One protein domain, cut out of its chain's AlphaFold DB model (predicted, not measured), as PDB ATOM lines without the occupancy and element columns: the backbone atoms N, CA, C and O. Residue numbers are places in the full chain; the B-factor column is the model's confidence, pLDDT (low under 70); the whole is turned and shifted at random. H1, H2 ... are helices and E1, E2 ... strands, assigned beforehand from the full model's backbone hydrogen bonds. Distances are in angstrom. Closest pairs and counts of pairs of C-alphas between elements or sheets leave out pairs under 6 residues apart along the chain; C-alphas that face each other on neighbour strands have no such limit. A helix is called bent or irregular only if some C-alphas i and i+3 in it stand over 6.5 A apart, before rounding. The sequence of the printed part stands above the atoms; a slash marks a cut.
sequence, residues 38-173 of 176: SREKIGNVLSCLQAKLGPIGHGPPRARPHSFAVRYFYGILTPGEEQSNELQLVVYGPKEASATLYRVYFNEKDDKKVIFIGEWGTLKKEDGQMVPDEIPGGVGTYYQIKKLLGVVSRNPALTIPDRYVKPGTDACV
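Overview. This is residues 38 to 173 of the 176 residues of an uncharacterized protein of Acidobacteria bacterium RIFCSPHIGHO2_12_FULL_67_30 (UniProt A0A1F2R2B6). A strongly twisted sheet of seven strands curls round H1 on one face and, with another part, round H2 on the opposite face, and the two helices stay well away from each other. The long hairpin of E3 and E4 runs through both parts; E1, E2 and E6 continue the sheet on one side of it, and the short E5 and E7 pair with E4 on its other side. The printed part has 136 residues with two named helices and seven named strands; along the chain H1 comes first, then the five strands E1 to E5, then H2, and last E6 and E7; the sheet is branched, E4 having three neighbours, and mixed, its neighbour pairs antiparallel but for the parallel pair E4 and E7, and the class is mixed, helices and strands. It is compact, with a radius of gyration of the C-alphas of 14.3 A and spans of 45 by 40 by 28 A.

Along the chain. The longest strand, E4, is residues 112 to 126 and measures 41.3 A, from C-alpha 112 at (4.388, 6.213, 40.402) to C-alpha 126 at (-29.334, 22.168, 22.617). E3, residues 98 to 109, measures 34.5 A. E2 is residues 86 to 92, 19.5 A, and E1 is residues 67 to 74, 20.8 A, with a bend of 53 degrees at residue 71. The short strands are E5, residues 129 to 132, E6, residues 158 to 161, and E7, residues 171 to 173. H1, residues 39 to 56, begins at C-alpha 39 (-0.676, 20.894, 26.605) and measures 25.4 A; it has a kink of 33 degrees near residue 50 and is irregular, but only just, with C-alphas 52 and 55 6.8 A apart. H2, residues 139 to 152, measures 20.1 A.

Arrangement. E1 to E5 form a meander, each strand the antiparallel neighbour of the one before. N 71 and O 90 of E1 and E2 are 2.9 A apart, N 89 and O 102 of E2 and E3 2.8 A, N 103 and O 119 of E3 and E4 2.8 A, and N 124 and O 131 of E4 and E5 3.0 A, each within hydrogen-bond range. E6 is antiparallel to E1, with N 68 and O 160 at 2.9 A. E7 is parallel to E4, with N 115 and O 171 at 2.8 A. H1 is on the sheet; its closest C-alphas to E7 are those of Cys 48 and Cys 172, 5.8 A. H2 is on the opposite face; its closest C-alphas to E1 are those of Val 152 and Tyr 72, 5.8 A. H1 and H2 are apart. Every O i to N i+4 pair is within hydrogen-bond range in H2, and 12 of 14 in H1.

Size, cuts and confidence. The C-alphas farthest apart, those of Asp 110 and Asp 127, are 47.0 A apart. The printed part has no cut. The link from E1 to E2, 11 residues, is long. The mean pLDDT of the printed part is 89.4, and residues 78 to 83 are under 70.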
ATOM      1  N   SER A  38      -0.302  21.961  31.396       91.12
ATOM      2  CA  SER A  38       0.383  22.068  30.108       91.12
ATOM      3  C   SER A  38      -0.337  21.264  29.019       91.12
ATOM      4  O   SER A  38      -1.064  20.301  29.293       91.12
ATOM      5  N   ARG A  39      -0.101  21.620  27.750       92.19
ATOM      6  CA  ARG A  39      -0.676  20.894  26.605       92.19
ATOM      7  C   ARG A  39      -0.211  19.444  26.558       92.19
ATOM      8  O   ARG A  39      -0.981  18.579  26.164       92.19
ATOM      9  N   GLU A  40       1.022  19.184  26.971       91.81
ATOM     10  CA  GLU A  40       1.613  17.852  27.060       91.81
ATOM     11  C   GLU A  40       0.895  17.008  28.113       91.81
ATOM     12  O   GLU A  40       0.591  15.843  27.865       91.81
ATOM     13  N   LYS A  41       0.559  17.599  29.268       92.69
ATOM     14  CA  LYS A  41      -0.176  16.900  30.328       92.69
ATOM     15  C   LYS A  41      -1.593  16.545  29.877       92.69
ATOM     16  O   LYS A  41      -2.019  15.409  30.054       92.69
ATOM     17  N   ILE A  42      -2.291  17.481  29.229       95.06
ATOM     18  CA  ILE A  42      -3.616  17.230  28.636       95.06
ATOM     19  C   ILE A  42      -3.514  16.187  27.512       95.06
ATOM     20  O   ILE A  42      -4.346  15.289  27.422       95.06
ATOM     21  N   GLY A  43      -2.476  16.266  26.680       96.00
ATOM     22  CA  GLY A  43      -2.207  15.302  25.616       96.00
ATOM     23  C   GLY A  43      -1.969  13.880  26.131       96.00
ATOM     24  O   GLY A  43      -2.506  12.935  25.555       96.00
ATOM     25  N   ASN A  44      -1.254  13.727  27.250       95.06
ATOM     26  CA  ASN A  44      -1.097  12.445  27.941       95.06
ATOM     27  C   ASN A  44      -2.459  11.895  28.401       95.06
ATOM     28  O   ASN A  44      -2.801  10.758  28.086       95.06
ATOM     29  N   VAL A  45      -3.294  12.722  29.043       96.25
ATOM     30  CA  VAL A  45      -4.653  12.318  29.452       96.25
ATOM     31  C   VAL A  45      -5.497  11.885  28.251       96.25
ATOM     32  O   VAL A  45      -6.132  10.837  28.298       96.25
ATOM     33  N   LEU A  46      -5.475  12.629  27.142       97.12
ATOM     34  CA  LEU A  46      -6.193  12.239  25.924       97.12
ATOM     35  C   LEU A  46      -5.699  10.893  25.379       97.12
ATOM     36  O   LEU A  46      -6.518  10.047  25.028       97.12
ATOM     37  N   SER A  47      -4.383  10.661  25.363       96.31
ATOM     38  CA  SER A  47      -3.808   9.369  24.969       96.31
ATOM     39  C   SER A  47      -4.274   8.239  25.895       96.31
ATOM     40  O   SER A  47      -4.563   7.137  25.429       96.31
ATOM     41  N   CYS A  48      -4.371   8.516  27.195       95.56
ATOM     42  CA  CYS A  48      -4.863   7.596  28.214       95.56
ATOM     43  C   CYS A  48      -6.318   7.184  27.951       95.56
ATOM     44  O   CYS A  48      -6.642   5.997  27.877       95.56
ATOM     45  N   LEU A  49      -7.183   8.179  27.728       96.38
ATOM     46  CA  LEU A  49      -8.599   7.985  27.421       96.38
ATOM     47  C   LEU A  49      -8.784   7.221  26.103       96.38
ATOM     48  O   LEU A  49      -9.605   6.310  26.037       96.38
ATOM     49  N   GLN A  50      -7.996   7.524  25.066       95.50
ATOM     50  CA  GLN A  50      -8.024   6.768  23.808       95.50
ATOM     51  C   GLN A  50      -7.668   5.298  24.012       95.50
ATOM     52  O   GLN A  50      -8.356   4.429  23.485       95.50
ATOM     53  N   ALA A  51      -6.616   5.015  24.779       94.38
ATOM     54  CA  ALA A  51      -6.157   3.651  24.998       94.38
ATOM     55  C   ALA A  51      -7.144   2.819  25.831       94.38
ATOM     56  O   ALA A  51      -7.294   1.625  25.581       94.38
ATOM     57  N   LYS A  52      -7.802   3.428  26.828       93.94
ATOM     58  CA  LYS A  52      -8.681   2.716  27.770       93.94
ATOM     59  C   LYS A  52     -10.150   2.712  27.364       93.94
ATOM     60  O   LYS A  52     -10.783   1.666  27.438       93.94
ATOM     61  N   LEU A  53     -10.679   3.849  26.920       93.75
ATOM     62  CA  LEU A  53     -12.097   4.002  26.580       93.75
ATOM     63  C   LEU A  53     -12.366   3.901  25.073       93.75
ATOM     64  O   LEU A  53     -13.486   3.602  24.666       93.75
ATOM     65  N   GLY A  54     -11.353   4.110  24.226       92.69
ATOM     66  CA  GLY A  54     -11.479   3.971  22.770       92.69
ATOM     67  C   GLY A  54     -11.993   2.599  22.311       92.69
ATOM     68  O   GLY A  54     -12.936   2.573  21.520       92.69
ATOM     69  N   PRO A  55     -11.460   1.468  22.820       93.88
ATOM     70  CA  PRO A  55     -11.914   0.130  22.427       93.88
ATOM     71  C   PRO A  55     -13.389  -0.167  22.729       93.88
ATOM     72  O   PRO A  55     -13.972  -1.030  22.082       93.88
ATOM     73  N   ILE A  56     -13.988   0.548  23.686       91.06
ATOM     74  CA  ILE A  56     -15.400   0.406  24.073       91.06
ATOM     75  C   ILE A  56     -16.286   1.532  23.515       91.06
ATOM     76  O   ILE A  56     -17.432   1.660  23.917       91.06
ATOM     77  N   GLY A  57     -15.773   2.355  22.593       90.38
ATOM     78  CA  GLY A  57     -16.554   3.397  21.914       90.38
ATOM     79  C   GLY A  57     -16.708   4.716  22.679       90.38
ATOM     80  O   GLY A  57     -17.382   5.617  22.188       90.38
ATOM     81  N   HIS A  58     -16.046   4.872  23.829       91.81
ATOM     82  CA  HIS A  58     -16.148   6.060  24.691       91.81
ATOM     83  C   HIS A  58     -14.854   6.888  24.739       91.81
ATOM     84  O   HIS A  58     -14.657   7.721  25.625       91.81
ATOM     85  N   GLY A  59     -13.943   6.667  23.787       94.12
ATOM     86  CA  GLY A  59     -12.724   7.460  23.632       94.12
ATOM     87  C   GLY A  59     -13.004   8.914  23.215       94.12
ATOM     88  O   GLY A  59     -14.086   9.216  22.711       94.12
ATOM     89  N   PRO A  60     -12.027   9.823  23.396       96.50
ATOM     90  CA  PRO A  60     -12.224  11.248  23.162       96.50
ATOM     91  C   PRO A  60     -12.574  11.520  21.692       96.50
ATOM     92  O   PRO A  60     -11.831  11.092  20.798       96.50
ATOM     93  N   PRO A  61     -13.674  12.243  21.414       96.38
ATOM     94  CA  PRO A  61     -14.066  12.571  20.052       96.38
ATOM     95  C   PRO A  61     -13.163  13.659  19.463       96.38
ATOM     96  O   PRO A  61     -12.436  14.362  20.165       96.38
ATOM     97  N   ARG A  62     -13.209  13.818  18.137       94.00
ATOM     98  CA  ARG A  62     -12.407  14.814  17.414       94.00
ATOM     99  C   ARG A  62     -13.294  15.896  16.818       94.00
ATOM    100  O   ARG A  62     -14.150  15.610  15.984       94.00
ATOM    101  N   ALA A  63     -13.029  17.148  17.180       91.06
ATOM    102  CA  ALA A  63     -13.700  18.303  16.585       91.06
ATOM    103  C   ALA A  63     -13.184  18.630  15.177       91.06
ATOM    104  O   ALA A  63     -13.936  19.132  14.339       91.06
ATOM    105  N   ARG A  64     -11.896  18.366  14.918       91.38
ATOM    106  CA  ARG A  64     -11.207  18.653  13.653       91.38
ATOM    107  C   ARG A  64     -10.276  17.497  13.277       91.38
ATOM    108  O   ARG A  64      -9.838  16.757  14.163       91.38
ATOM    109  N   PRO A  65      -9.907  17.355  11.991       92.50
ATOM    110  CA  PRO A  65      -8.824  16.460  11.605       92.50
ATOM    111  C   PRO A  65      -7.550  16.776  12.404       92.50
ATOM    112  O   PRO A  65      -7.189  17.939  12.586       92.50
ATOM    113  N   HIS A  66      -6.890  15.734  12.908       94.81
ATOM    114  CA  HIS A  66      -5.601  15.800  13.609       94.81
ATOM    115  C   HIS A  66      -5.523  16.661  14.879       94.81
ATOM    116  O   HIS A  66      -4.431  17.027  15.329       94.81
ATOM    117  N   SER A  67      -6.661  17.017  15.473       95.88
ATOM    118  CA  SER A  67      -6.676  17.762  16.731       95.88
ATOM    119  C   SER A  67      -7.942  17.531  17.546       95.88
ATOM    120  O   SER A  67      -9.002  17.186  17.024       95.88
ATOM    121  N   PHE A  68      -7.809  17.753  18.847       96.94
ATOM    122  CA  PHE A  68      -8.903  17.785  19.805       96.94
ATOM    123  C   PHE A  68      -9.213  19.234  20.152       96.94
ATOM    124  O   PHE A  68      -8.298  20.044  20.307       96.94
ATOM    125  N   ALA A  69     -10.495  19.554  20.296       96.38
ATOM    126  CA  ALA A  69     -10.923  20.784  20.946       96.38
ATOM    127  C   ALA A  69     -11.396  20.415  22.350       96.38
ATOM    128  O   ALA A  69     -12.246  19.539  22.507       96.38
ATOM    129  N   VAL A  70     -10.806  21.048  23.355       95.88
ATOM    130  CA  VAL A  70     -11.000  20.700  24.760       95.88
ATOM    131  C   VAL A  70     -11.295  21.964  25.549       95.88
ATOM    132  O   VAL A  70     -10.607  22.970  25.395       95.88
ATOM    133  N   ARG A  71     -12.283  21.914  26.434       95.25
ATOM    134  CA  ARG A  71     -12.363  22.825  27.579       95.25
ATOM    135  C   ARG A  71     -12.170  21.999  28.830       95.25
ATOM    136  O   ARG A  71     -12.637  20.866  28.883       95.25
ATOM    137  N   TYR A  72     -11.466  22.532  29.812       94.06
ATOM    138  CA  TYR A  72     -11.208  21.789  31.034       94.06
ATOM    139  C   TYR A  72     -11.259  22.693  32.255       94.06
ATOM    140  O   TYR A  72     -11.120  23.911  32.143       94.06
ATOM    141  N   PHE A  73     -11.441  22.071  33.408       91.19
ATOM    142  CA  PHE A  73     -11.273  22.658  34.725       91.19
ATOM    143  C   PHE A  73     -10.392  21.715  35.547       91.19
ATOM    144  O   PHE A  73     -10.597  20.504  35.506       91.19
ATOM    145  N   TYR A  74      -9.394  22.259  36.241       90.19
ATOM    146  CA  TYR A  74      -8.501  21.492  37.104       90.19
ATOM    147  C   TYR A  74      -8.536  22.069  38.517       90.19
ATOM    148  O   TYR A  74      -8.336  23.272  38.687       90.19
ATOM    149  N   GLY A  75      -8.790  21.217  39.507       86.25
ATOM    150  CA  GLY A  75      -8.893  21.595  40.912       86.25
ATOM    151  C   GLY A  75     -10.270  21.321  41.512       86.25
ATOM    152  O   GLY A  75     -11.027  20.483  41.029       86.25
ATOM    153  N   ILE A  76     -10.587  22.041  42.589       75.50
ATOM    154  CA  ILE A  76     -11.771  21.801  43.422       75.50
ATOM    155  C   ILE A  76     -12.971  22.599  42.891       75.50
ATOM    156  O   ILE A  76     -12.927  23.830  42.850       75.50
ATOM    157  N   LEU A  77     -14.062  21.917  42.523       70.12
ATOM    158  CA  LEU A  77     -15.296  22.568  42.055       70.12
ATOM    159  C   LEU A  77     -16.168  23.085  43.215       70.12
ATOM    160  O   LEU A  77     -16.836  24.115  43.075       70.12
ATOM    161  N   THR A  78     -16.177  22.378  44.351       64.88
ATOM    162  CA  THR A  78     -16.997  22.715  45.525       64.88
ATOM    163  C   THR A  78     -16.109  23.057  46.726       64.88
ATOM    164  O   THR A  78     -15.358  22.201  47.189       64.88
ATOM    165  N   PRO A  79     -16.193  24.282  47.277       59.16
ATOM    166  CA  PRO A  79     -15.467  24.640  48.494       59.16
ATOM    167  C   PRO A  79     -15.776  23.658  49.636       59.16
ATOM    168  O   PRO A  79     -16.944  23.459  49.964       59.16
ATOM    169  N   GLY A  80     -14.739  23.059  50.227       58.38
ATOM    170  CA  GLY A  80     -14.860  22.038  51.279       58.38
ATOM    171  C   GLY A  80     -14.499  20.616  50.838       58.38
ATOM    172  O   GLY A  80     -14.381  19.743  51.690       58.38
ATOM    173  N   GLU A  81     -14.280  20.378  49.543       64.94
ATOM    174  CA  GLU A  81     -13.666  19.140  49.051       64.94
ATOM    175  C   GLU A  81     -12.132  19.240  49.102       64.94
ATOM    176  O   GLU A  81     -11.558  20.284  48.795       64.94
ATOM    177  N   GLU A  82     -11.453  18.158  49.490       58.38
ATOM    178  CA  GLU A  82      -9.989  18.146  49.676       58.38
ATOM    179  C   GLU A  82      -9.200  17.882  48.377       58.38
ATOM    180  O   GLU A  82      -7.981  18.065  48.329       58.38
ATOM    181  N   GLN A  83      -9.863  17.461  47.296       62.03
ATOM    182  CA  GLN A  83      -9.189  16.935  46.105       62.03
ATOM    183  C   GLN A  83      -8.895  18.017  45.057       62.03
ATOM    184  O   GLN A  83      -9.683  18.303  44.162       62.03
ATOM    185  N   SER A  84      -7.700  18.606  45.143       71.19
ATOM    186  CA  SER A  84      -7.161  19.553  44.145       71.19
ATOM    187  C   SER A  84      -6.563  18.895  42.891       71.19
ATOM    188  O   SER A  84      -6.045  19.585  42.014       71.19
ATOM    189  N   ASN A  85      -6.640  17.570  42.796       86.50
ATOM    190  CA  ASN A  85      -6.034  16.743  41.754       86.50
ATOM    191  C   ASN A  85      -7.034  16.220  40.710       86.50
ATOM    192  O   ASN A  85      -6.685  15.356  39.899       86.50
ATOM    193  N   GLU A  86      -8.260  16.737  40.719       89.94
ATOM    194  CA  GLU A  86      -9.309  16.379  39.774       89.94
ATOM    195  C   GLU A  86      -9.262  17.256  38.516       89.94
ATOM    196  O   GLU A  86      -9.198  18.486  38.576       89.94
ATOM    197  N   LEU A  87      -9.326  16.608  37.357       92.38
ATOM    198  CA  LEU A  87      -9.416  17.203  36.037       92.38
ATOM    199  C   LEU A  87     -10.742  16.813  35.383       92.38
ATOM    200  O   LEU A  87     -10.991  15.650  35.069       92.38
ATOM    201  N   GLN A  88     -11.554  17.822  35.106       92.94
ATOM    202  CA  GLN A  88     -12.798  17.708  34.357       92.94
ATOM    203  C   GLN A  88     -12.553  18.189  32.926       92.94
ATOM    204  O   GLN A  88     -12.199  19.354  32.730       92.94
ATOM    205  N   LEU A  89     -12.724  17.325  31.920       95.19
ATOM    206  CA  LEU A  89     -12.525  17.667  30.505       95.19
ATOM    207  C   LEU A  89     -13.807  17.510  29.699       95.19
ATOM    208  O   LEU A  89     -14.404  16.443  29.677       95.19
ATOM    209  N   VAL A  90     -14.153  18.534  28.927       96.50
ATOM    210  CA  VAL A  90     -15.142  18.460  27.851       96.50
ATOM    211  C   VAL A  90     -14.392  18.421  26.527       96.50
ATOM    212  O   VAL A  90     -13.759  19.405  26.130       96.50
ATOM    213  N   VAL A  91     -14.461  17.284  25.841       97.38
ATOM    214  CA  VAL A  91     -13.824  17.069  24.539       97.38
ATOM    215  C   VAL A  91     -14.890  17.117  23.454       97.38
ATOM    216  O   VAL A  91     -15.826  16.321  23.450       97.38
ATOM    217  N   TYR A  92     -14.763  18.071  22.536       96.50
ATOM    218  CA  TYR A  92     -15.783  18.349  21.530       96.50
ATOM    219  C   TYR A  92     -15.680  17.409  20.328       96.50
ATOM    220  O   TYR A  92     -14.594  17.135  19.813       96.50
ATOM    221  N   GLY A  93     -16.840  16.966  19.852       93.44
ATOM    222  CA  GLY A  93     -17.004  16.221  18.614       93.44
ATOM    223  C   GLY A  93     -17.116  17.111  17.371       93.44
ATOM    224  O   GLY A  93     -17.004  18.342  17.452       93.44
ATOM    225  N   PRO A  94     -17.316  16.499  16.191       92.00
ATOM    226  CA  PRO A  94     -17.342  17.200  14.912       92.00
ATOM    227  C   PRO A  94     -18.344  18.355  14.899       92.00
ATOM    228  O   PRO A  94     -19.483  18.212  15.343       92.00
ATOM    229  N   LYS A  95     -17.914  19.507  14.365       88.31
ATOM    230  CA  LYS A  95     -18.720  20.743  14.293       88.31
ATOM    231  C   LYS A  95     -19.265  21.217  15.652       88.31
ATOM    232  O   LYS A  95     -20.208  22.001  15.680       88.31
ATOM    233  N   GLU A  96     -18.693  20.737  16.759       87.88
ATOM    234  CA  GLU A  96     -19.174  21.000  18.118       87.88
ATOM    235  C   GLU A  96     -20.663  20.647  18.300       87.88
ATOM    236  O   GLU A  96     -21.368  21.312  19.054       87.88
ATOM    237  N   ALA A  97     -21.166  19.636  17.581       91.12
ATOM    238  CA  ALA A  97     -22.556  19.181  17.697       91.12
ATOM    239  C   ALA A  97     -22.779  18.275  18.922       91.12
ATOM    240  O   ALA A  97     -23.877  18.221  19.472       91.12
ATOM    241  N   SER A  98     -21.722  17.595  19.357       94.75
ATOM    242  CA  SER A  98     -21.674  16.755  20.550       94.75
ATOM    243  C   SER A  98     -20.355  16.964  21.287       94.75
ATOM    244  O   SER A  98     -19.420  17.581  20.762       94.75
ATOM    245  N   ALA A  99     -20.272  16.458  22.509       96.56
ATOM    246  CA  ALA A  99     -19.034  16.379  23.266       96.56
ATOM    247  C   ALA A  99     -19.068  15.177  24.217       96.56
ATOM    248  O   ALA A  99     -20.120  14.585  24.454       96.56
ATOM    249  N   THR A 100     -17.916  14.837  24.778       96.75
ATOM    250  CA  THR A 100     -17.814  13.859  25.861       96.75
ATOM    251  C   THR A 100     -17.164  14.529  27.061       96.75
ATOM    252  O   THR A 100     -16.139  15.204  26.924       96.75
ATOM    253  N   LEU A 101     -17.799  14.384  28.218       95.69
ATOM    254  CA  LEU A 101     -17.265  14.775  29.511       95.69
ATOM    255  C   LEU A 101     -16.443  13.617  30.076       95.69
ATOM    256  O   LEU A 101     -16.902  12.479  30.063       95.69
ATOM    257  N   TYR A 102     -15.268  13.931  30.608       94.88
ATOM    258  CA  TYR A 102     -14.403  13.000  31.320       94.88
ATOM    259  C   TYR A 102     -13.999  13.587  32.662       94.88
ATOM    260  O   TYR A 102     -13.567  14.741  32.726       94.88
ATOM    261  N   ARG A 103     -14.058  12.757  33.699       92.69
ATOM    262  CA  ARG A 103     -13.524  13.036  35.025       92.69
ATOM    263  C   ARG A 103     -12.291  12.175  35.258       92.69
ATOM    264  O   ARG A 103     -12.332  10.950  35.154       92.69
ATOM    265  N   VAL A 104     -11.173  12.833  35.526       93.00
ATOM    266  CA  VAL A 104      -9.859  12.205  35.655       93.00
ATOM    267  C   VAL A 104      -9.193  12.696  36.932       93.00
ATOM    268  O   VAL A 104      -9.290  13.873  37.257       93.00
ATOM    269  N   TYR A 105      -8.473  11.826  37.630       91.75
ATOM    270  CA  TYR A 105      -7.744  12.165  38.849       91.75
ATOM    271  C   TYR A 105      -6.261  11.865  38.686       91.75
ATOM    272  O   TYR A 105      -5.879  10.824  38.144       91.75
ATOM    273  N   PHE A 106      -5.412  12.760  39.181       90.50
ATOM    274  CA  PHE A 106      -3.973  12.520  39.256       90.50
ATOM    275  C   PHE A 106      -3.592  12.088  40.664       90.50
ATOM    276  O   PHE A 106      -3.726  12.861  41.603       90.50
ATOM    277  N   ASN A 107      -3.086  10.874  40.826       88.56
ATOM    278  CA  ASN A 107      -2.676  10.370  42.135       88.56
ATOM    279  C   ASN A 107      -1.281   9.735  42.051       88.56
ATOM    280  O   ASN A 107      -0.702   9.625  40.967       88.56
ATOM    281  N   GLU A 108      -0.732   9.336  43.189       86.44
ATOM    282  CA  GLU A 108       0.539   8.633  43.297       86.44
ATOM    283  C   GLU A 108       0.315   7.291  43.999       86.44
ATOM    284  O   GLU A 108      -0.319   7.224  45.050       86.44
ATOM    285  N   LYS A 109       0.783   6.204  43.382       82.31
ATOM    286  CA  LYS A 109       0.676   4.841  43.912       82.31
ATOM    287  C   LYS A 109       2.004   4.131  43.700       82.31
ATOM    288  O   LYS A 109       2.483   4.084  42.569       82.31
ATOM    289  N   ASP A 110       2.579   3.590  44.771       84.88
ATOM    290  CA  ASP A 110       3.879   2.906  44.750       84.88
ATOM    291  C   ASP A 110       4.977   3.756  44.063       84.88
ATOM    292  O   ASP A 110       5.650   3.292  43.140       84.88
ATOM    293  N   ASP A 111       5.082   5.036  44.453       83.31
ATOM    294  CA  ASP A 111       6.003   6.056  43.904       83.31
ATOM    295  C   ASP A 111       5.859   6.324  42.392       83.31
ATOM    296  O   ASP A 111       6.757   6.850  41.724       83.31
ATOM    297  N   LYS A 112       4.717   5.950  41.805       84.31
ATOM    298  CA  LYS A 112       4.388   6.213  40.402       84.31
ATOM    299  C   LYS A 112       3.200   7.150  40.308       84.31
ATOM    300  O   LYS A 112       2.158   6.917  40.914       84.31
ATOM    301  N   LYS A 113       3.329   8.175  39.468       87.62
ATOM    302  CA  LYS A 113       2.206   9.037  39.082       87.62
ATOM    303  C   LYS A 113       1.221   8.240  38.235       87.62
ATOM    304  O   LYS A 113       1.614   7.567  37.280       87.62
ATOM    305  N   VAL A 114      -0.056   8.335  38.572       90.69
ATOM    306  CA  VAL A 114      -1.141   7.596  37.929       90.69
ATOM    307  C   VAL A 114      -2.246   8.560  37.512       90.69
ATOM    308  O   VAL A 114      -2.620   9.470  38.251       90.69
ATOM    309  N   ILE A 115      -2.763   8.336  36.308       91.81
ATOM    310  CA  ILE A 115      -3.972   8.942  35.767       91.81
ATOM    311  C   ILE A 115      -5.100   7.932  35.979       91.81
ATOM    312  O   ILE A 115      -5.149   6.900  35.304       91.81
ATOM    313  N   PHE A 116      -5.986   8.236  36.923       92.19
ATOM    314  CA  PHE A 116      -7.202   7.473  37.171       92.19
ATOM    315  C   PHE A 116      -8.343   8.072  36.359       92.19
ATOM    316  O   PHE A 116      -8.685   9.243  36.514       92.19
ATOM    317  N   ILE A 117      -8.922   7.273  35.474       91.69
ATOM    318  CA  ILE A 117     -10.136   7.621  34.745       91.69
ATOM    319  C   ILE A 117     -11.306   7.192  35.629       91.69
ATOM    320  O   ILE A 117     -11.460   5.995  35.864       91.69
ATOM    321  N   GLY A 118     -12.076   8.165  36.117       88.06
ATOM    322  CA  GLY A 118     -13.314   7.919  36.849       88.06
ATOM    323  C   GLY A 118     -14.490   7.875  35.881       88.06
ATOM    324  O   GLY A 118     -14.604   6.981  35.045       88.06
ATOM    325  N   GLU A 119     -15.351   8.885  35.956       89.25
ATOM    326  CA  GLU A 119     -16.611   8.929  35.214       89.25
ATOM    327  C   GLU A 119     -16.467   9.548  33.814       89.25
ATOM    328  O   GLU A 119     -15.614  10.402  33.553       89.25
ATOM    329  N   TRP A 120     -17.365   9.159  32.909       92.12
ATOM    330  CA  TRP A 120     -17.536   9.793  31.605       92.12
ATOM    331  C   TRP A 120     -19.019   9.891  31.244       92.12
ATOM    332  O   TRP A 120     -19.839   9.132  31.751       92.12
ATOM    333  N   GLY A 121     -19.373  10.826  30.366       93.25
ATOM    334  CA  GLY A 121     -20.744  10.990  29.880       93.25
ATOM    335  C   GLY A 121     -20.789  11.737  28.556       93.25
ATOM    336  O   GLY A 121     -19.868  12.487  28.221       93.25
ATOM    337  N   THR A 122     -21.842  11.534  27.778       95.06
ATOM    338  CA  THR A 122     -22.041  12.225  26.504       95.06
ATOM    339  C   THR A 122     -22.846  13.500  26.703       95.06
ATOM    340  O   THR A 122     -23.678  13.634  27.602       95.06
ATOM    341  N   LEU A 123     -22.545  14.478  25.860       95.50
ATOM    342  CA  LEU A 123     -23.190  15.775  25.826       95.50
ATOM    343  C   LEU A 123     -23.678  16.038  24.407       95.50
ATOM    344  O   LEU A 123     -22.985  15.738  23.427       95.50
ATOM    345  N   LYS A 124     -24.825  16.694  24.307       95.31
ATOM    346  CA  LYS A 124     -25.400  17.163  23.048       95.31
ATOM    347  C   LYS A 124     -25.557  18.673  23.064       95.31
ATOM    348  O   LYS A 124     -25.596  19.300  24.124       95.31
ATOM    349  N   LYS A 125     -25.646  19.258  21.875       93.81
ATOM    350  CA  LYS A 125     -25.912  20.684  21.719       93.81
ATOM    351  C   LYS A 125     -27.415  20.941  21.626       93.81
ATOM    352  O   LYS A 125     -28.050  20.519  20.666       93.81
ATOM    353  N   GLU A 126     -27.949  21.687  22.585       93.88
ATOM    354  CA  GLU A 126     -29.334  22.168  22.617       93.88
ATOM    355  C   GLU A 126     -29.328  23.688  22.790       93.88
ATOM    356  O   GLU A 126     -28.593  24.219  23.621       93.88
ATOM    357  N   ASP A 127     -30.077  24.408  21.950       91.75
ATOM    358  CA  ASP A 127     -30.173  25.879  21.972       91.75
ATOM    359  C   ASP A 127     -28.812  26.604  22.011       91.75
ATOM    360  O   ASP A 127     -28.615  27.632  22.661       91.75
ATOM    361  N   GLY A 128     -27.827  26.041  21.306       87.19
ATOM    362  CA  GLY A 128     -26.468  26.578  21.237       87.19
ATOM    363  C   GLY A 128     -25.579  26.251  22.442       87.19
ATOM    364  O   GLY A 128     -24.396  26.593  22.410       87.19
ATOM    365  N   GLN A 129     -26.094  25.556  23.457       90.44
ATOM    366  CA  GLN A 129     -25.377  25.177  24.674       90.44
ATOM    367  C   GLN A 129     -25.135  23.668  24.735       90.44
ATOM    368  O   GLN A 129     -25.909  22.879  24.203       90.44
ATOM    369  N   MET A 130     -24.046  23.260  25.390       92.06
ATOM    370  CA  MET A 130     -23.824  21.847  25.696       92.06
ATOM    371  C   MET A 130     -24.631  21.460  26.927       92.06
ATOM    372  O   MET A 130     -24.520  22.112  27.967       92.06
ATOM    373  N   VAL A 131     -25.399  20.384  26.808       93.50
ATOM    374  CA  VAL A 131     -26.207  19.818  27.886       93.50
ATOM    375  C   VAL A 131     -25.920  18.321  28.030       93.50
ATOM    376  O   VAL A 131     -25.504  17.689  27.055       93.50
ATOM    377  N   PRO A 132     -26.121  17.747  29.229       94.25
ATOM    378  CA  PRO A 132     -26.126  16.300  29.427       94.25
ATOM    379  C   PRO A 132     -26.998  15.558  28.411       94.25
ATOM    380  O   PRO A 132     -28.145  15.952  28.198       94.25
ATOM    381  N   ASP A 133     -26.465  14.484  27.832       92.62
ATOM    382  CA  ASP A 133     -27.220  13.544  27.002       92.62
ATOM    383  C   ASP A 133     -27.339  12.196  27.725       92.62
ATOM    384  O   ASP A 133     -28.321  11.964  28.430       92.62
ATOM    385  N   GLU A 134     -26.294  11.368  27.671       89.06
ATOM    386  CA  GLU A 134     -26.208  10.106  28.408       89.06
ATOM    387  C   GLU A 134     -25.145  10.220  29.497       89.06
ATOM    388  O   GLU A 134     -23.947  10.348  29.230       89.06
ATOM    389  N   ILE A 135     -25.588  10.185  30.752       84.19
ATOM    390  CA  ILE A 135     -24.712  10.306  31.913       84.19
ATOM    391  C   ILE A 135     -24.969   9.129  32.855       84.19
ATOM    392  O   ILE A 135     -26.123   8.912  33.231       84.19
ATOM    393  N   PRO A 136     -23.924   8.395  33.276       80.00
ATOM    394  CA  PRO A 136     -24.064   7.384  34.310       80.00
ATOM    395  C   PRO A 136     -24.438   8.053  35.640       80.00
ATOM    396  O   PRO A 136     -23.768   8.973  36.102       80.00
ATOM    397  N   GLY A 137     -25.539   7.607  36.246       81.12
ATOM    398  CA  GLY A 137     -26.034   8.131  37.519       81.12
ATOM    399  C   GLY A 137     -27.501   8.556  37.482       81.12
ATOM    400  O   GLY A 137     -28.246   8.251  36.554       81.12
ATOM    401  N   GLY A 138     -27.932   9.228  38.549       80.75
ATOM    402  CA  GLY A 138     -29.312   9.684  38.727       80.75
ATOM    403  C   GLY A 138     -29.494  11.189  38.514       80.75
ATOM    404  O   GLY A 138     -28.586  11.915  38.111       80.75
ATOM    405  N   VAL A 139     -30.681  11.686  38.876       80.12
ATOM    406  CA  VAL A 139     -31.061  13.108  38.765       80.12
ATOM    407  C   VAL A 139     -30.068  14.047  39.472       80.12
ATOM    408  O   VAL A 139     -29.799  15.142  38.983       80.12
ATOM    409  N   GLY A 140     -29.480  13.626  40.598       80.31
ATOM    410  CA  GLY A 140     -28.461  14.414  41.305       80.31
ATOM    411  C   GLY A 140     -27.211  14.677  40.459       80.31
ATOM    412  O   GLY A 140     -26.766  15.822  40.357       80.31
ATOM    413  N   THR A 141     -26.700  13.643  39.787       85.19
ATOM    414  CA  THR A 141     -25.527  13.715  38.903       85.19
ATOM    415  C   THR A 141     -25.771  14.667  37.733       85.19
ATOM    416  O   THR A 141     -24.916  15.489  37.402       85.19
ATOM    417  N   TYR A 142     -26.980  14.645  37.160       87.75
ATOM    418  CA  TYR A 142     -27.372  15.554  36.079       87.75
ATOM    419  C   TYR A 142     -27.204  17.033  36.471       87.75
ATOM    420  O   TYR A 142     -26.605  17.819  35.731       87.75
ATOM    421  N   TYR A 143     -27.696  17.430  37.650       87.69
ATOM    422  CA  TYR A 143     -27.596  18.819  38.113       87.69
ATOM    423  C   TYR A 143     -26.157  19.240  38.410       87.69
ATOM    424  O   TYR A 143     -25.766  20.365  38.084       87.69
ATOM    425  N   GLN A 144     -25.362  18.343  38.996       87.00
ATOM    426  CA  GLN A 144     -23.945  18.594  39.251       87.00
ATOM    427  C   GLN A 144     -23.187  18.838  37.946       87.00
ATOM    428  O   GLN A 144     -22.456  19.822  37.831       87.00
ATOM    429  N   ILE A 145     -23.431  18.015  36.924       89.75
ATOM    430  CA  ILE A 145     -22.778  18.175  35.625       89.75
ATOM    431  C   ILE A 145     -23.253  19.440  34.922       89.75
ATOM    432  O   ILE A 145     -22.435  20.171  34.374       89.75
ATOM    433  N   LYS A 146     -24.538  19.793  35.008       90.88
ATOM    434  CA  LYS A 146     -25.019  21.075  34.476       90.88
ATOM    435  C   LYS A 146     -24.308  22.271  35.125       90.88
ATOM    436  O   LYS A 146     -23.929  23.213  34.428       90.88
ATOM    437  N   LYS A 147     -24.064  22.222  36.441       88.94
ATOM    438  CA  LYS A 147     -23.272  23.237  37.157       88.94
ATOM    439  C   LYS A 147     -21.821  23.265  36.666       88.94
ATOM    440  O   LYS A 147     -21.312  24.345  36.373       88.94
ATOM    441  N   LEU A 148     -21.184  22.100  36.527       88.56
ATOM    442  CA  LEU A 148     -19.826  21.967  35.992       88.56
ATOM    443  C   LEU A 148     -19.717  22.545  34.577       88.56
ATOM    444  O   LEU A 148     -18.808  23.324  34.305       88.56
ATOM    445  N   LEU A 149     -20.660  22.235  33.685       91.25
ATOM    446  CA  LEU A 149     -20.697  22.790  32.332       91.25
ATOM    447  C   LEU A 149     -20.811  24.315  32.358       91.25
ATOM    448  O   LEU A 149     -20.150  24.985  31.568       91.25
ATOM    449  N   GLY A 150     -21.562  24.884  33.303       88.56
ATOM    450  CA  GLY A 150     -21.615  26.330  33.533       88.56
ATOM    451  C   GLY A 150     -20.275  26.967  33.930       88.56
ATOM    452  O   GLY A 150     -20.084  28.162  33.696       88.56
ATOM    453  N   VAL A 151     -19.346  26.193  34.501       87.12
ATOM    454  CA  VAL A 151     -17.973  26.619  34.825       87.12
ATOM    455  C   VAL A 151     -17.049  26.383  33.630       87.12
ATOM    456  O   VAL A 151     -16.450  27.326  33.118       87.12
ATOM    457  N   VAL A 152     -16.992  25.150  33.122       87.25
ATOM    458  CA  VAL A 152     -16.101  24.741  32.022       87.25
ATOM    459  C   VAL A 152     -16.383  25.523  30.736       87.25
ATOM    460  O   VAL A 152     -15.462  25.854  29.992       87.25
ATOM    461  N   SER A 153     -17.642  25.882  30.473       85.75
ATOM    462  CA  SER A 153     -18.020  26.691  29.306       85.75
ATOM    463  C   SER A 153     -17.479  28.123  29.334       85.75
ATOM    464  O   SER A 153     -17.444  28.763  28.287       85.75
ATOM    465  N   ARG A 154     -17.020  28.638  30.478       85.94
ATOM    466  CA  ARG A 154     -16.391  29.966  30.550       85.94
ATOM    467  C   ARG A 154     -14.921  29.930  30.152       85.94
ATOM    468  O   ARG A 154     -14.377  30.954  29.749       85.94
ATOM    469  N   ASN A 155     -14.300  28.755  30.221       85.81
ATOM    470  CA  ASN A 155     -12.898  28.587  29.881       85.81
ATOM    471  C   ASN A 155     -12.721  28.590  28.355       85.81
ATOM    472  O   ASN A 155     -13.551  28.025  27.628       85.81
ATOM    473  N   PRO A 156     -11.649  29.211  27.835       86.62
ATOM    474  CA  PRO A 156     -11.377  29.204  26.407       86.62
ATOM    475  C   PRO A 156     -11.137  27.774  25.913       86.62
ATOM    476  O   PRO A 156     -10.494  26.961  26.579       86.62
ATOM    477  N   ALA A 157     -11.639  27.465  24.715       90.25
ATOM    478  CA  ALA A 157     -11.376  26.179  24.084       90.25
ATOM    479  C   ALA A 157      -9.896  26.073  23.698       90.25
ATOM    480  O   ALA A 157      -9.373  26.871  22.918       90.25
ATOM    481  N   LEU A 158      -9.233  25.046  24.215       93.88
ATOM    482  CA  LEU A 158      -7.868  24.695  23.882       93.88
ATOM    483  C   LEU A 158      -7.864  23.699  22.723       93.88
ATOM    484  O   LEU A 158      -8.525  22.664  22.761       93.88
ATOM    485  N   THR A 159      -7.083  23.998  21.688       95.44
ATOM    486  CA  THR A 159      -6.815  23.039  20.611       95.44
ATOM    487  C   THR A 159      -5.565  22.229  20.950       95.44
ATOM    488  O   THR A 159      -4.493  22.810  21.133       95.44
ATOM    489  N   ILE A 160      -5.690  20.900  20.998       96.62
ATOM    490  CA  ILE A 160      -4.591  19.951  21.223       96.62
ATOM    491  C   ILE A 160      -4.314  19.176  19.925       96.62
ATOM    492  O   ILE A 160      -5.085  18.285  19.567       96.62
ATOM    493  N   PRO A 161      -3.241  19.508  19.186       96.38
ATOM    494  CA  PRO A 161      -2.816  18.735  18.019       96.38
ATOM    495  C   PRO A 161      -2.331  17.324  18.383       96.38
ATOM    496  O   PRO A 161      -1.703  17.142  19.426       96.38
ATOM    497  N   ASP A 162      -2.494  16.362  17.468       95.00
ATOM    498  CA  ASP A 162      -2.081  14.955  17.649       95.00
ATOM    499  C   ASP A 162      -0.621  14.781  18.076       95.00
ATOM    500  O   ASP A 162      -0.290  13.867  18.822       95.00
ATOM    501  N   ARG A 163       0.272  15.690  17.669       95.12
ATOM    502  CA  ARG A 163       1.691  15.631  18.058       95.12
ATOM    503  C   ARG A 163       1.921  15.689  19.575       95.12
ATOM    504  O   ARG A 163       2.991  15.273  20.018       95.12
ATOM    505  N   TYR A 164       0.959  16.223  20.331       95.31
ATOM    506  CA  TYR A 164       0.970  16.270  21.795       95.31
ATOM    507  C   TYR A 164       0.220  15.094  22.432       95.31
ATOM    508  O   TYR A 164       0.398  14.846  23.619       95.31
ATOM    509  N   VAL A 165      -0.604  14.368  21.671       95.56
ATOM    510  CA  VAL A 165      -1.390  13.230  22.161       95.56
ATOM    511  C   VAL A 165      -0.540  11.975  22.058       95.56
ATOM    512  O   VAL A 165      -0.542  11.269  21.051       95.56
ATOM    513  N   LYS A 166       0.272  11.758  23.088       93.50
ATOM    514  CA  LYS A 166       1.214  10.645  23.183       93.50
ATOM    515  C   LYS A 166       1.180  10.071  24.598       93.50
ATOM    516  O   LYS A 166       0.915  10.833  25.531       93.50
ATOM    517  N   PRO A 167       1.499   8.778  24.777       88.69
ATOM    518  CA  PRO A 167       1.694   8.214  26.106       88.69
ATOM    519  C   PRO A 167       2.766   9.009  26.857       88.69
ATOM    520  O   PRO A 167       3.843   9.258  26.308       88.69
ATOM    521  N   GLY A 168       2.471   9.433  28.084       81.38
ATOM    522  CA  GLY A 168       3.481  10.001  28.976       81.38
ATOM    523  C   GLY A 168       4.014   8.973  29.975       81.38
ATOM    524  O   GLY A 168       3.824   7.771  29.819       81.38
ATOM    525  N   THR A 169       4.697   9.463  31.010       81.31
ATOM    526  CA  THR A 169       5.303   8.632  32.066       81.31
ATOM    527  C   THR A 169       4.300   8.114  33.093       81.31
ATOM    528  O   THR A 169       4.604   7.172  33.818       81.31
ATOM    529  N   ASP A 170       3.136   8.754  33.190       82.50
ATOM    530  CA  ASP A 170       2.123   8.411  34.186       82.50
ATOM    531  C   ASP A 170       1.374   7.138  33.768       82.50
ATOM    532  O   ASP A 170       1.010   6.974  32.602       82.50
ATOM    533  N   ALA A 171       1.118   6.240  34.718       82.38
ATOM    534  CA  ALA A 171       0.360   5.023  34.450       82.38
ATOM    535  C   ALA A 171      -1.126   5.337  34.210       82.38
ATOM    536  O   ALA A 171      -1.697   6.209  34.857       82.38
ATOM    537  N   CYS A 172      -1.763   4.591  33.308       87.12
ATOM    538  CA  CYS A 172      -3.166   4.774  32.936       87.12
ATOM    539  C   CYS A 172      -4.051   3.683  33.527       87.12
ATOM    540  O   CYS A 172      -3.962   2.521  33.112       87.12
ATOM    541  N   VAL A 173      -4.935   4.068  34.443       84.81
ATOM    542  CA  VAL A 173      -5.852   3.161  35.138       84.81
ATOM    543  C   VAL A 173      -7.289   3.624  34.913       84.81
ATOM    544  O   VAL A 173      -7.580   4.815  34.959       84.81
TER     545      VAL A 173